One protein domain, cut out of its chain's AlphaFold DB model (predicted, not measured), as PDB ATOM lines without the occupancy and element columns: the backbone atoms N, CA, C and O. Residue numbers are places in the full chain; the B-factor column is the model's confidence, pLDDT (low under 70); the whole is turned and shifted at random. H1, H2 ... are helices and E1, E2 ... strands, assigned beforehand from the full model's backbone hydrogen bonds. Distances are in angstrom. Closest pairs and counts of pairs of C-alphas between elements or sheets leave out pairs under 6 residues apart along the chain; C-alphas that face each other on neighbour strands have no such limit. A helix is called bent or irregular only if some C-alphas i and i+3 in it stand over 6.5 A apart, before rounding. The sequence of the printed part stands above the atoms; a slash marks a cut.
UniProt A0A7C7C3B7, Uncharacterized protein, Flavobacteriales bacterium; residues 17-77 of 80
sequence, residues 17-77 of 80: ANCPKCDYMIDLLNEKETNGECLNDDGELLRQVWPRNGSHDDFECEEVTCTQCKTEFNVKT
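AT A GLANCE: This is residues 17 to 77 of the 80 residues of an uncharacterized protein of Flavobacteriales bacterium (UniProt A0A7C7C3B7). Little regular structure: loops join a two-stranded hairpin, E2 and E3, an irregular helix, H1, and a short strand, E1, that pairs with no named strand. The 61 printed residues run E1, H1, E2, E3, with 23 in named elements, mixed helices and strands. The whole is compact, radius of gyration of the C-alphas 11.7 A, yet elongated, 36 by 22 by 15 A.

HOW THE PARTS SIT: Residues 17 to 18 pair antiparallel with residues 25 to 26 of E1, residues 25 to 27. E1 is apart from H1, residues 41 to 49, whose closest C-alpha pair with E2, residues 60 to 65, is Leu 45 and Cys 61, 7.4 A. E2 and E3, residues 72 to 76, are antiparallel at 162 degrees, with N 61 and O 75 2.9 A apart, within hydrogen-bond range. In H1, 3 of 5 O i to N i+4 pairs are within range.

IN THESE COORDINATES: E1 begins at C-alpha 25 (-46.824, -15.692, -37.280). H1 spans 14.0 A, irregular, with C-alphas 42 and 45 8.7 A apart. E2 spans 14.3 A; E3, 13.6 A, ends at C-alpha 76 (-44.303, -2.359, -44.258).

THE WHOLE: The C-alphas of Asn 53 and Cys 69 are farthest apart, 36.4 A. The printed part has no cut. The link E1 to H1 is long, 13 residues. Residues 53 to 54 have pLDDT under 70.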
ATOM      1  N   ALA A  17     -44.312 -12.264 -40.725       95.88
ATOM      2  CA  ALA A  17     -45.182 -11.179 -40.287       95.88
ATOM      3  C   ALA A  17     -46.201 -11.680 -39.257       95.88
ATOM      4  O   ALA A  17     -46.779 -12.757 -39.400       95.88
ATOM      5  N   ASN A  18     -46.460 -10.883 -38.220       96.62
ATOM      6  CA  ASN A  18     -47.505 -11.195 -37.248       96.62
ATOM      7  C   ASN A  18     -48.859 -10.700 -37.755       96.62
ATOM      8  O   ASN A  18     -49.021  -9.523 -38.076       96.62
ATOM      9  N   CYS A  19     -49.856 -11.587 -37.777       97.06
ATOM     10  CA  CYS A  19     -51.224 -11.188 -38.071       97.06
ATOM     11  C   CYS A  19     -51.733 -10.219 -36.988       97.06
ATOM     12  O   CYS A  19     -51.802 -10.613 -35.823       97.06
ATOM     13  N   PRO A  20     -52.221  -9.017 -37.347       97.50
ATOM     14  CA  PRO A  20     -52.627  -8.001 -36.370       97.50
ATOM     15  C   PRO A  20     -53.900  -8.352 -35.581       97.50
ATOM     16  O   PRO A  20     -54.312  -7.594 -34.706       97.50
ATOM     17  N   LYS A  21     -54.574  -9.463 -35.914       97.88
ATOM     18  CA  LYS A  21     -55.832  -9.886 -35.279       97.88
ATOM     19  C   LYS A  21     -55.688 -11.105 -34.375       97.88
ATOM     20  O   LYS A  21     -56.388 -11.181 -33.369       97.88
ATOM     21  N   CYS A  22     -54.890 -12.094 -34.769       97.06
ATOM     22  CA  CYS A  22     -54.802 -13.367 -34.048       97.06
ATOM     23  C   CYS A  22     -53.380 -13.739 -33.627       97.06
ATOM     24  O   CYS A  22     -53.185 -14.869 -33.184       97.06
ATOM     25  N   ASP A  23     -52.413 -12.836 -33.817       96.00
ATOM     26  CA  ASP A  23     -50.992 -13.007 -33.483       96.00
ATOM     27  C   ASP A  23     -50.341 -14.258 -34.096       96.00
ATOM     28  O   ASP A  23     -49.283 -14.711 -33.664       96.00
ATOM     29  N   TYR A  24     -50.968 -14.837 -35.123       96.56
ATOM     30  CA  TYR A  24     -50.371 -15.927 -35.881       96.56
ATOM     31  C   TYR A  24     -49.192 -15.376 -36.682       96.56
ATOM     32  O   TYR A  24     -49.356 -14.405 -37.423       96.56
ATOM     33  N   MET A  25     -48.029 -16.003 -36.523       96.50
ATOM     34  CA  MET A  25     -46.824 -15.692 -37.280       96.50
ATOM     35  C   MET A  25     -46.917 -16.368 -38.649       96.50
ATOM     36  O   MET A  25     -47.056 -17.585 -38.722       96.50
ATOM     37  N   ILE A  26     -46.895 -15.561 -39.702       95.88
ATOM     38  CA  ILE A  26     -47.088 -15.968 -41.095       95.88
ATOM     39  C   ILE A  26     -45.743 -15.877 -41.800       95.88
ATOM     40  O   ILE A  26     -45.138 -14.808 -41.790       95.88
ATOM     41  N   ASP A  27     -45.304 -16.955 -42.441       96.12
ATOM     42  CA  ASP A  27     -44.254 -16.906 -43.456       96.12
ATOM     43  C   ASP A  27     -44.840 -16.403 -44.784       96.12
ATOM     44  O   ASP A  27     -45.620 -17.093 -45.443       96.12
ATOM     45  N   LEU A  28     -44.456 -15.190 -45.180       95.44
ATOM     46  CA  LEU A  28     -44.903 -14.539 -46.412       95.44
ATOM     47  C   LEU A  28     -44.431 -15.274 -47.676       95.44
ATOM     48  O   LEU A  28     -45.002 -15.073 -48.746       95.44
ATOM     49  N   LEU A  29     -43.403 -16.126 -47.577       95.38
ATOM     50  CA  LEU A  29     -42.922 -16.947 -48.692       95.38
ATOM     51  C   LEU A  29     -43.657 -18.292 -48.802       95.38
ATOM     52  O   LEU A  29     -43.422 -19.049 -49.748       95.38
ATOM     53  N   ASN A  30     -44.559 -18.594 -47.866       95.00
ATOM     54  CA  ASN A  30     -45.307 -19.840 -47.820       95.00
ATOM     55  C   ASN A  30     -46.788 -19.611 -48.143       95.00
ATOM     56  O   ASN A  30     -47.586 -19.254 -47.276       95.00
ATOM     57  N   GLU A  31     -47.180 -19.954 -49.372       94.38
ATOM     58  CA  GLU A  31     -48.558 -19.841 -49.878       94.38
ATOM     59  C   GLU A  31     -49.616 -20.457 -48.945       94.38
ATOM     60  O   GLU A  31     -50.762 -20.018 -48.883       94.38
ATOM     61  N   LYS A  32     -49.258 -21.500 -48.183       94.31
ATOM     62  CA  LYS A  32     -50.195 -22.167 -47.266       94.31
ATOM     63  C   LYS A  32     -50.559 -21.311 -46.058       94.31
ATOM     64  O   LYS A  32     -51.551 -21.614 -45.398       94.31
ATOM     65  N   GLU A  33     -49.759 -20.299 -45.748       92.38
ATOM     66  CA  GLU A  33     -49.983 -19.379 -44.635       92.38
ATOM     67  C   GLU A  33     -50.596 -18.051 -45.095       92.38
ATOM     68  O   GLU A  33     -51.289 -17.399 -44.304       92.38
ATOM     69  N   THR A  34     -50.518 -17.765 -46.395       93.25
ATOM     70  CA  THR A  34     -51.055 -16.589 -47.098       93.25
ATOM     71  C   THR A  34     -52.305 -16.918 -47.932       93.25
ATOM     72  O   THR A  34     -52.530 -16.384 -49.009       93.25
ATOM     73  N   ASN A  35     -53.144 -17.850 -47.467       94.25
ATOM     74  CA  ASN A  35     -54.433 -18.202 -48.072       94.25
ATOM     75  C   ASN A  35     -54.359 -18.736 -49.519       94.25
ATOM     76  O   ASN A  35     -55.352 -18.712 -50.244       94.25
ATOM     77  N   GLY A  36     -53.217 -19.299 -49.909       93.56
ATOM     78  CA  GLY A  36     -52.952 -19.813 -51.252       93.56
ATOM     79  C   GLY A  36     -52.365 -18.775 -52.208       93.56
ATOM     80  O   GLY A  36     -52.305 -19.050 -53.404       93.56
ATOM     81  N   GLU A  37     -51.958 -17.604 -51.715       92.56
ATOM     82  CA  GLU A  37     -51.417 -16.515 -52.531       92.56
ATOM     83  C   GLU A  37     -49.887 -16.548 -52.550       92.56
ATOM     84  O   GLU A  37     -49.232 -16.546 -51.505       92.56
ATOM     85  N   CYS A  38     -49.307 -16.553 -53.752       93.62
ATOM     86  CA  CYS A  38     -47.867 -16.404 -53.941       93.62
ATOM     87  C   CYS A  38     -47.491 -14.923 -53.842       93.62
ATOM     88  O   CYS A  38     -47.553 -14.195 -54.828       93.62
ATOM     89  N   LEU A  39     -47.103 -14.473 -52.646       93.44
ATOM     90  CA  LEU A  39     -46.732 -13.071 -52.412       93.44
ATOM     91  C   LEU A  39     -45.347 -12.709 -52.966       93.44
ATOM     92  O   LEU A  39     -45.026 -11.539 -53.129       93.44
ATOM     93  N   ASN A  40     -44.510 -13.707 -53.257       93.75
ATOM     94  CA  ASN A  40     -43.184 -13.524 -53.843       93.75
ATOM     95  C   ASN A  40     -43.192 -13.804 -55.354       93.75
ATOM     96  O   ASN A  40     -42.260 -14.427 -55.878       93.75
ATOM     97  N   ASP A  41     -44.248 -13.374 -56.046       90.69
ATOM     98  CA  ASP A  41     -44.343 -13.516 -57.497       90.69
ATOM     99  C   ASP A  41     -43.169 -12.803 -58.187       90.69
ATOM    100  O   ASP A  41     -42.680 -11.764 -57.732       90.69
ATOM    101  N   ASP A  42     -42.612 -13.437 -59.218       90.12
ATOM    102  CA  ASP A  42     -41.367 -13.016 -59.876       90.12
ATOM    103  C   ASP A  42     -40.192 -12.688 -58.908       90.12
ATOM    104  O   ASP A  42     -39.266 -11.941 -59.247       90.12
ATOM    105  N   GLY A  43     -40.191 -13.223 -57.680       90.38
ATOM    106  CA  GLY A  43     -39.167 -12.950 -56.668       90.38
ATOM    107  C   GLY A  43     -39.184 -11.518 -56.121       90.38
ATOM    108  O   GLY A  43     -38.127 -10.993 -55.766       90.38
ATOM    109  N   GLU A  44     -40.332 -10.837 -56.138       90.25
ATOM    110  CA  GLU A  44     -40.479  -9.454 -55.672       90.25
ATOM    111  C   GLU A  44     -40.032  -9.256 -54.216       90.25
ATOM    112  O   GLU A  44     -39.141  -8.440 -53.970       90.25
ATOM    113  N   LEU A  45     -40.556 -10.038 -53.267       92.06
ATOM    114  CA  LEU A  45     -40.196  -9.908 -51.849       92.06
ATOM    115  C   LEU A  45     -38.707 -10.165 -51.619       92.06
ATOM    116  O   LEU A  45     -38.033  -9.382 -50.952       92.06
ATOM    117  N   LEU A  46     -38.152 -11.215 -52.230       91.56
ATOM    118  CA  LEU A  46     -36.726 -11.529 -52.097       91.56
ATOM    119  C   LEU A  46     -35.827 -10.415 -52.651       91.56
ATOM    120  O   LEU A  46     -34.750 -10.169 -52.107       91.56
ATOM    121  N   ARG A  47     -36.251  -9.710 -53.706       89.56
ATOM    122  CA  ARG A  47     -35.511  -8.553 -54.231       89.56
ATOM    123  C   ARG A  47     -35.494  -7.380 -53.249       89.56
ATOM    124  O   ARG A  47     -34.502  -6.656 -53.219       89.56
ATOM    125  N   GLN A  48     -36.542  -7.217 -52.445       90.12
ATOM    126  CA  GLN A  48     -36.611  -6.185 -51.405       90.12
ATOM    127  C   GLN A  48     -35.776  -6.546 -50.158       90.12
ATOM    128  O   GLN A  48     -35.214  -5.659 -49.517       90.12
ATOM    129  N   VAL A  49     -35.624  -7.843 -49.842       87.62
ATOM    130  CA  VAL A  49     -34.799  -8.328 -48.710       87.62
ATOM    131  C   VAL A  49     -33.306  -8.047 -48.903       87.62
ATOM    132  O   VAL A  49     -32.587  -7.903 -47.924       87.62
ATOM    133  N   TRP A  50     -32.811  -7.922 -50.136       84.50
ATOM    134  CA  TRP A  50     -31.412  -7.558 -50.401       84.50
ATOM    135  C   TRP A  50     -31.293  -6.143 -50.976       84.50
ATOM    136  O   TRP A  50     -31.022  -5.985 -52.175       84.50
ATOM    137  N   PRO A  51     -31.448  -5.089 -50.150       73.62
ATOM    138  CA  PRO A  51     -31.275  -3.729 -50.617       73.62
ATOM    139  C   PRO A  51     -29.842  -3.549 -51.115       73.62
ATOM    140  O   PRO A  51     -28.861  -3.938 -50.478       73.62
ATOM    141  N   ARG A  52     -29.709  -2.943 -52.295       70.06
ATOM    142  CA  ARG A  52     -28.406  -2.756 -52.948       70.06
ATOM    143  C   ARG A  52     -27.471  -1.849 -52.136       70.06
ATOM    144  O   ARG A  52     -26.261  -1.970 -52.274       70.06
ATOM    145  N   ASN A  53     -28.045  -0.950 -51.331       67.69
ATOM    146  CA  ASN A  53     -27.434  -0.120 -50.289       67.69
ATOM    147  C   ASN A  53     -28.553   0.276 -49.298       67.69
ATOM    148  O   ASN A  53     -29.639   0.600 -49.771       67.69
ATOM    149  N   GLY A  54     -28.299   0.357 -47.986       65.38
ATOM    150  CA  GLY A  54     -29.215   1.026 -47.037       65.38
ATOM    151  C   GLY A  54     -30.031   0.113 -46.110       65.38
ATOM    152  O   GLY A  54     -29.580  -0.980 -45.776       65.38
ATOM    153  N   SER A  55     -31.172   0.634 -45.645       78.62
ATOM    154  CA  SER A  55     -32.144   0.003 -44.738       78.62
ATOM    155  C   SER A  55     -33.268  -0.694 -45.512       78.62
ATOM    156  O   SER A  55     -33.408  -0.512 -46.721       78.62
ATOM    157  N   HIS A  56     -34.095  -1.470 -44.811       84.12
ATOM    158  CA  HIS A  56     -35.302  -2.083 -45.372       84.12
ATOM    159  C   HIS A  56     -36.567  -1.260 -45.075       84.12
ATOM    160  O   HIS A  56     -37.663  -1.813 -44.976       84.12
ATOM    161  N   ASP A  57     -36.427   0.059 -44.907       84.88
ATOM    162  CA  ASP A  57     -37.559   0.950 -44.613       84.88
ATOM    163  C   ASP A  57     -38.575   0.979 -45.769       84.88
ATOM    164  O   ASP A  57     -39.765   1.187 -45.543       84.88
ATOM    165  N   ASP A  58     -38.103   0.706 -46.989       86.62
ATOM    166  CA  ASP A  58     -38.904   0.655 -48.216       86.62
ATOM    167  C   ASP A  58     -39.518  -0.735 -48.483       86.62
ATOM    168  O   ASP A  58     -40.141  -0.927 -49.526       86.62
ATOM    169  N   PHE A  59     -39.334  -1.718 -47.591       92.12
ATOM    170  CA  PHE A  59     -39.974  -3.026 -47.748       92.12
ATOM    171  C   PHE A  59     -41.496  -2.883 -47.648       92.12
ATOM    172  O   PHE A  59     -42.008  -2.327 -46.671       92.12
ATOM    173  N   GLU A  60     -42.220  -3.422 -48.622       94.19
ATOM    174  CA  GLU A  60     -43.677  -3.430 -48.647       94.19
ATOM    175  C   GLU A  60     -44.219  -4.719 -49.277       94.19
ATOM    176  O   GLU A  60     -43.715  -5.219 -50.285       94.19
ATOM    177  N   CYS A  61     -45.271  -5.250 -48.657       95.06
ATOM    178  CA  CYS A  61     -46.070  -6.359 -49.157       95.06
ATOM    179  C   CYS A  61     -47.546  -6.042 -48.896       95.06
ATOM    180  O   CYS A  61     -47.967  -5.885 -47.745       95.06
ATOM    181  N   GLU A  62     -48.314  -5.885 -49.969       95.12
ATOM    182  CA  GLU A  62     -49.729  -5.520 -49.913       95.12
ATOM    183  C   GLU A  62     -50.626  -6.765 -49.941       95.12
ATOM    184  O   GLU A  62     -50.221  -7.823 -50.414       95.12
ATOM    185  N   GLU A  63     -51.851  -6.620 -49.424       94.56
ATOM    186  CA  GLU A  63     -52.929  -7.618 -49.551       94.56
ATOM    187  C   GLU A  63     -52.609  -8.997 -48.933       94.56
ATOM    188  O   GLU A  63     -53.112 -10.028 -49.367       94.56
ATOM    189  N   VAL A  64     -51.822  -9.041 -47.849       96.62
ATOM    190  CA  VAL A  64     -51.517 -10.296 -47.145       96.62
ATOM    191  C   VAL A  64     -52.768 -10.850 -46.471       96.62
ATOM    192  O   VAL A  64     -53.287 -10.261 -45.519       96.62
ATOM    193  N   THR A  65     -53.199 -12.043 -46.881       97.62
ATOM    194  CA  THR A  65     -54.350 -12.722 -46.272       97.62
ATOM    195  C   THR A  65     -53.929 -13.781 -45.248       97.62
ATOM    196  O   THR A  65     -53.419 -14.847 -45.590       97.62
ATOM    197  N   CYS A  66     -54.228 -13.562 -43.961       96.81
ATOM    198  CA  CYS A  66     -53.955 -14.556 -42.916       96.81
ATOM    199  C   CYS A  66     -54.793 -15.833 -43.104       96.81
ATOM    200  O   CYS A  66     -56.025 -15.803 -43.012       96.81
ATOM    201  N   THR A  67     -54.146 -16.995 -43.225       96.31
ATOM    202  CA  THR A  67     -54.871 -18.270 -43.393       96.31
ATOM    203  C   THR A  67     -55.746 -18.642 -42.196       96.31
ATOM    204  O   THR A  67     -56.816 -19.221 -42.403       96.31
ATOM    205  N   GLN A  68     -55.332 -18.290 -40.974       95.75
ATOM    206  CA  GLN A  68     -56.018 -18.671 -39.732       95.75
ATOM    207  C   GLN A  68     -57.320 -17.897 -39.506       95.75
ATOM    208  O   GLN A  68     -58.354 -18.489 -39.206       95.75
ATOM    209  N   CYS A  69     -57.281 -16.567 -39.632       96.56
ATOM    210  CA  CYS A  69     -58.405 -15.704 -39.250       96.56
ATOM    211  C   CYS A  69     -59.015 -14.899 -40.407       96.56
ATOM    212  O   CYS A  69     -59.976 -14.155 -40.172       96.56
ATOM    213  N   LYS A  70     -58.466 -15.058 -41.622       97.12
ATOM    214  CA  LYS A  70     -58.891 -14.414 -42.878       97.12
ATOM    215  C   LYS A  70     -58.844 -12.885 -42.863       97.12
ATOM    216  O   LYS A  70     -59.533 -12.242 -43.640       97.12
ATOM    217  N   THR A  71     -58.067 -12.296 -41.956       97.69
ATOM    218  CA  THR A  71     -57.806 -10.855 -41.981       97.69
ATOM    219  C   THR A  71     -56.764 -10.536 -43.037       97.69
ATOM    220  O   THR A  71     -55.702 -11.158 -43.048       97.69
ATOM    221  N   GLU A  72     -57.093  -9.556 -43.871       97.88
ATOM    222  CA  GLU A  72     -56.202  -8.908 -44.829       97.88
ATOM    223  C   GLU A  72     -55.460  -7.752 -44.150       97.88
ATOM    224  O   GLU A  72     -56.036  -7.029 -43.326       97.88
ATOM    225  N   PHE A  73     -54.174  -7.596 -44.453       97.88
ATOM    226  CA  PHE A  73     -53.336  -6.517 -43.938       97.88
ATOM    227  C   PHE A  73     -52.127  -6.286 -44.851       97.88
ATOM    228  O   PHE A  73     -51.755  -7.152 -45.632       97.88
ATOM    229  N   ASN A  74     -51.493  -5.121 -44.719       97.25
ATOM    230  CA  ASN A  74     -50.248  -4.815 -45.423       97.25
ATOM    231  C   ASN A  74     -49.073  -4.930 -44.452       97.25
ATOM    232  O   ASN A  74     -49.197  -4.583 -43.272       97.25
ATOM    233  N   VAL A  75     -47.927  -5.368 -44.959       95.94
ATOM    234  CA  VAL A  75     -46.652  -5.374 -44.241       95.94
ATOM    235  C   VAL A  75     -45.798  -4.249 -44.803       95.94
ATOM    236  O   VAL A  75     -45.638  -4.131 -46.013       95.94
ATOM    237  N   LYS A  76     -45.263  -3.410 -43.919       93.75
ATOM    238  CA  LYS A  76     -44.303  -2.359 -44.258       93.75
ATOM    239  C   LYS A  76     -43.102  -2.489 -43.352       93.75
ATOM    240  O   LYS A  76     -43.279  -2.833 -42.182       93.75
ATOM    241  N   THR A  77     -41.943  -2.096 -43.865       89.06
ATOM    242  CA  THR A  77     -40.634  -2.214 -43.215       89.06
ATOM    243  C   THR A  77     -40.236  -3.670 -42.977       89.06
ATOM    244  O   THR A  77     -41.079  -4.565 -42.912       89.06
TER     245      THR A  77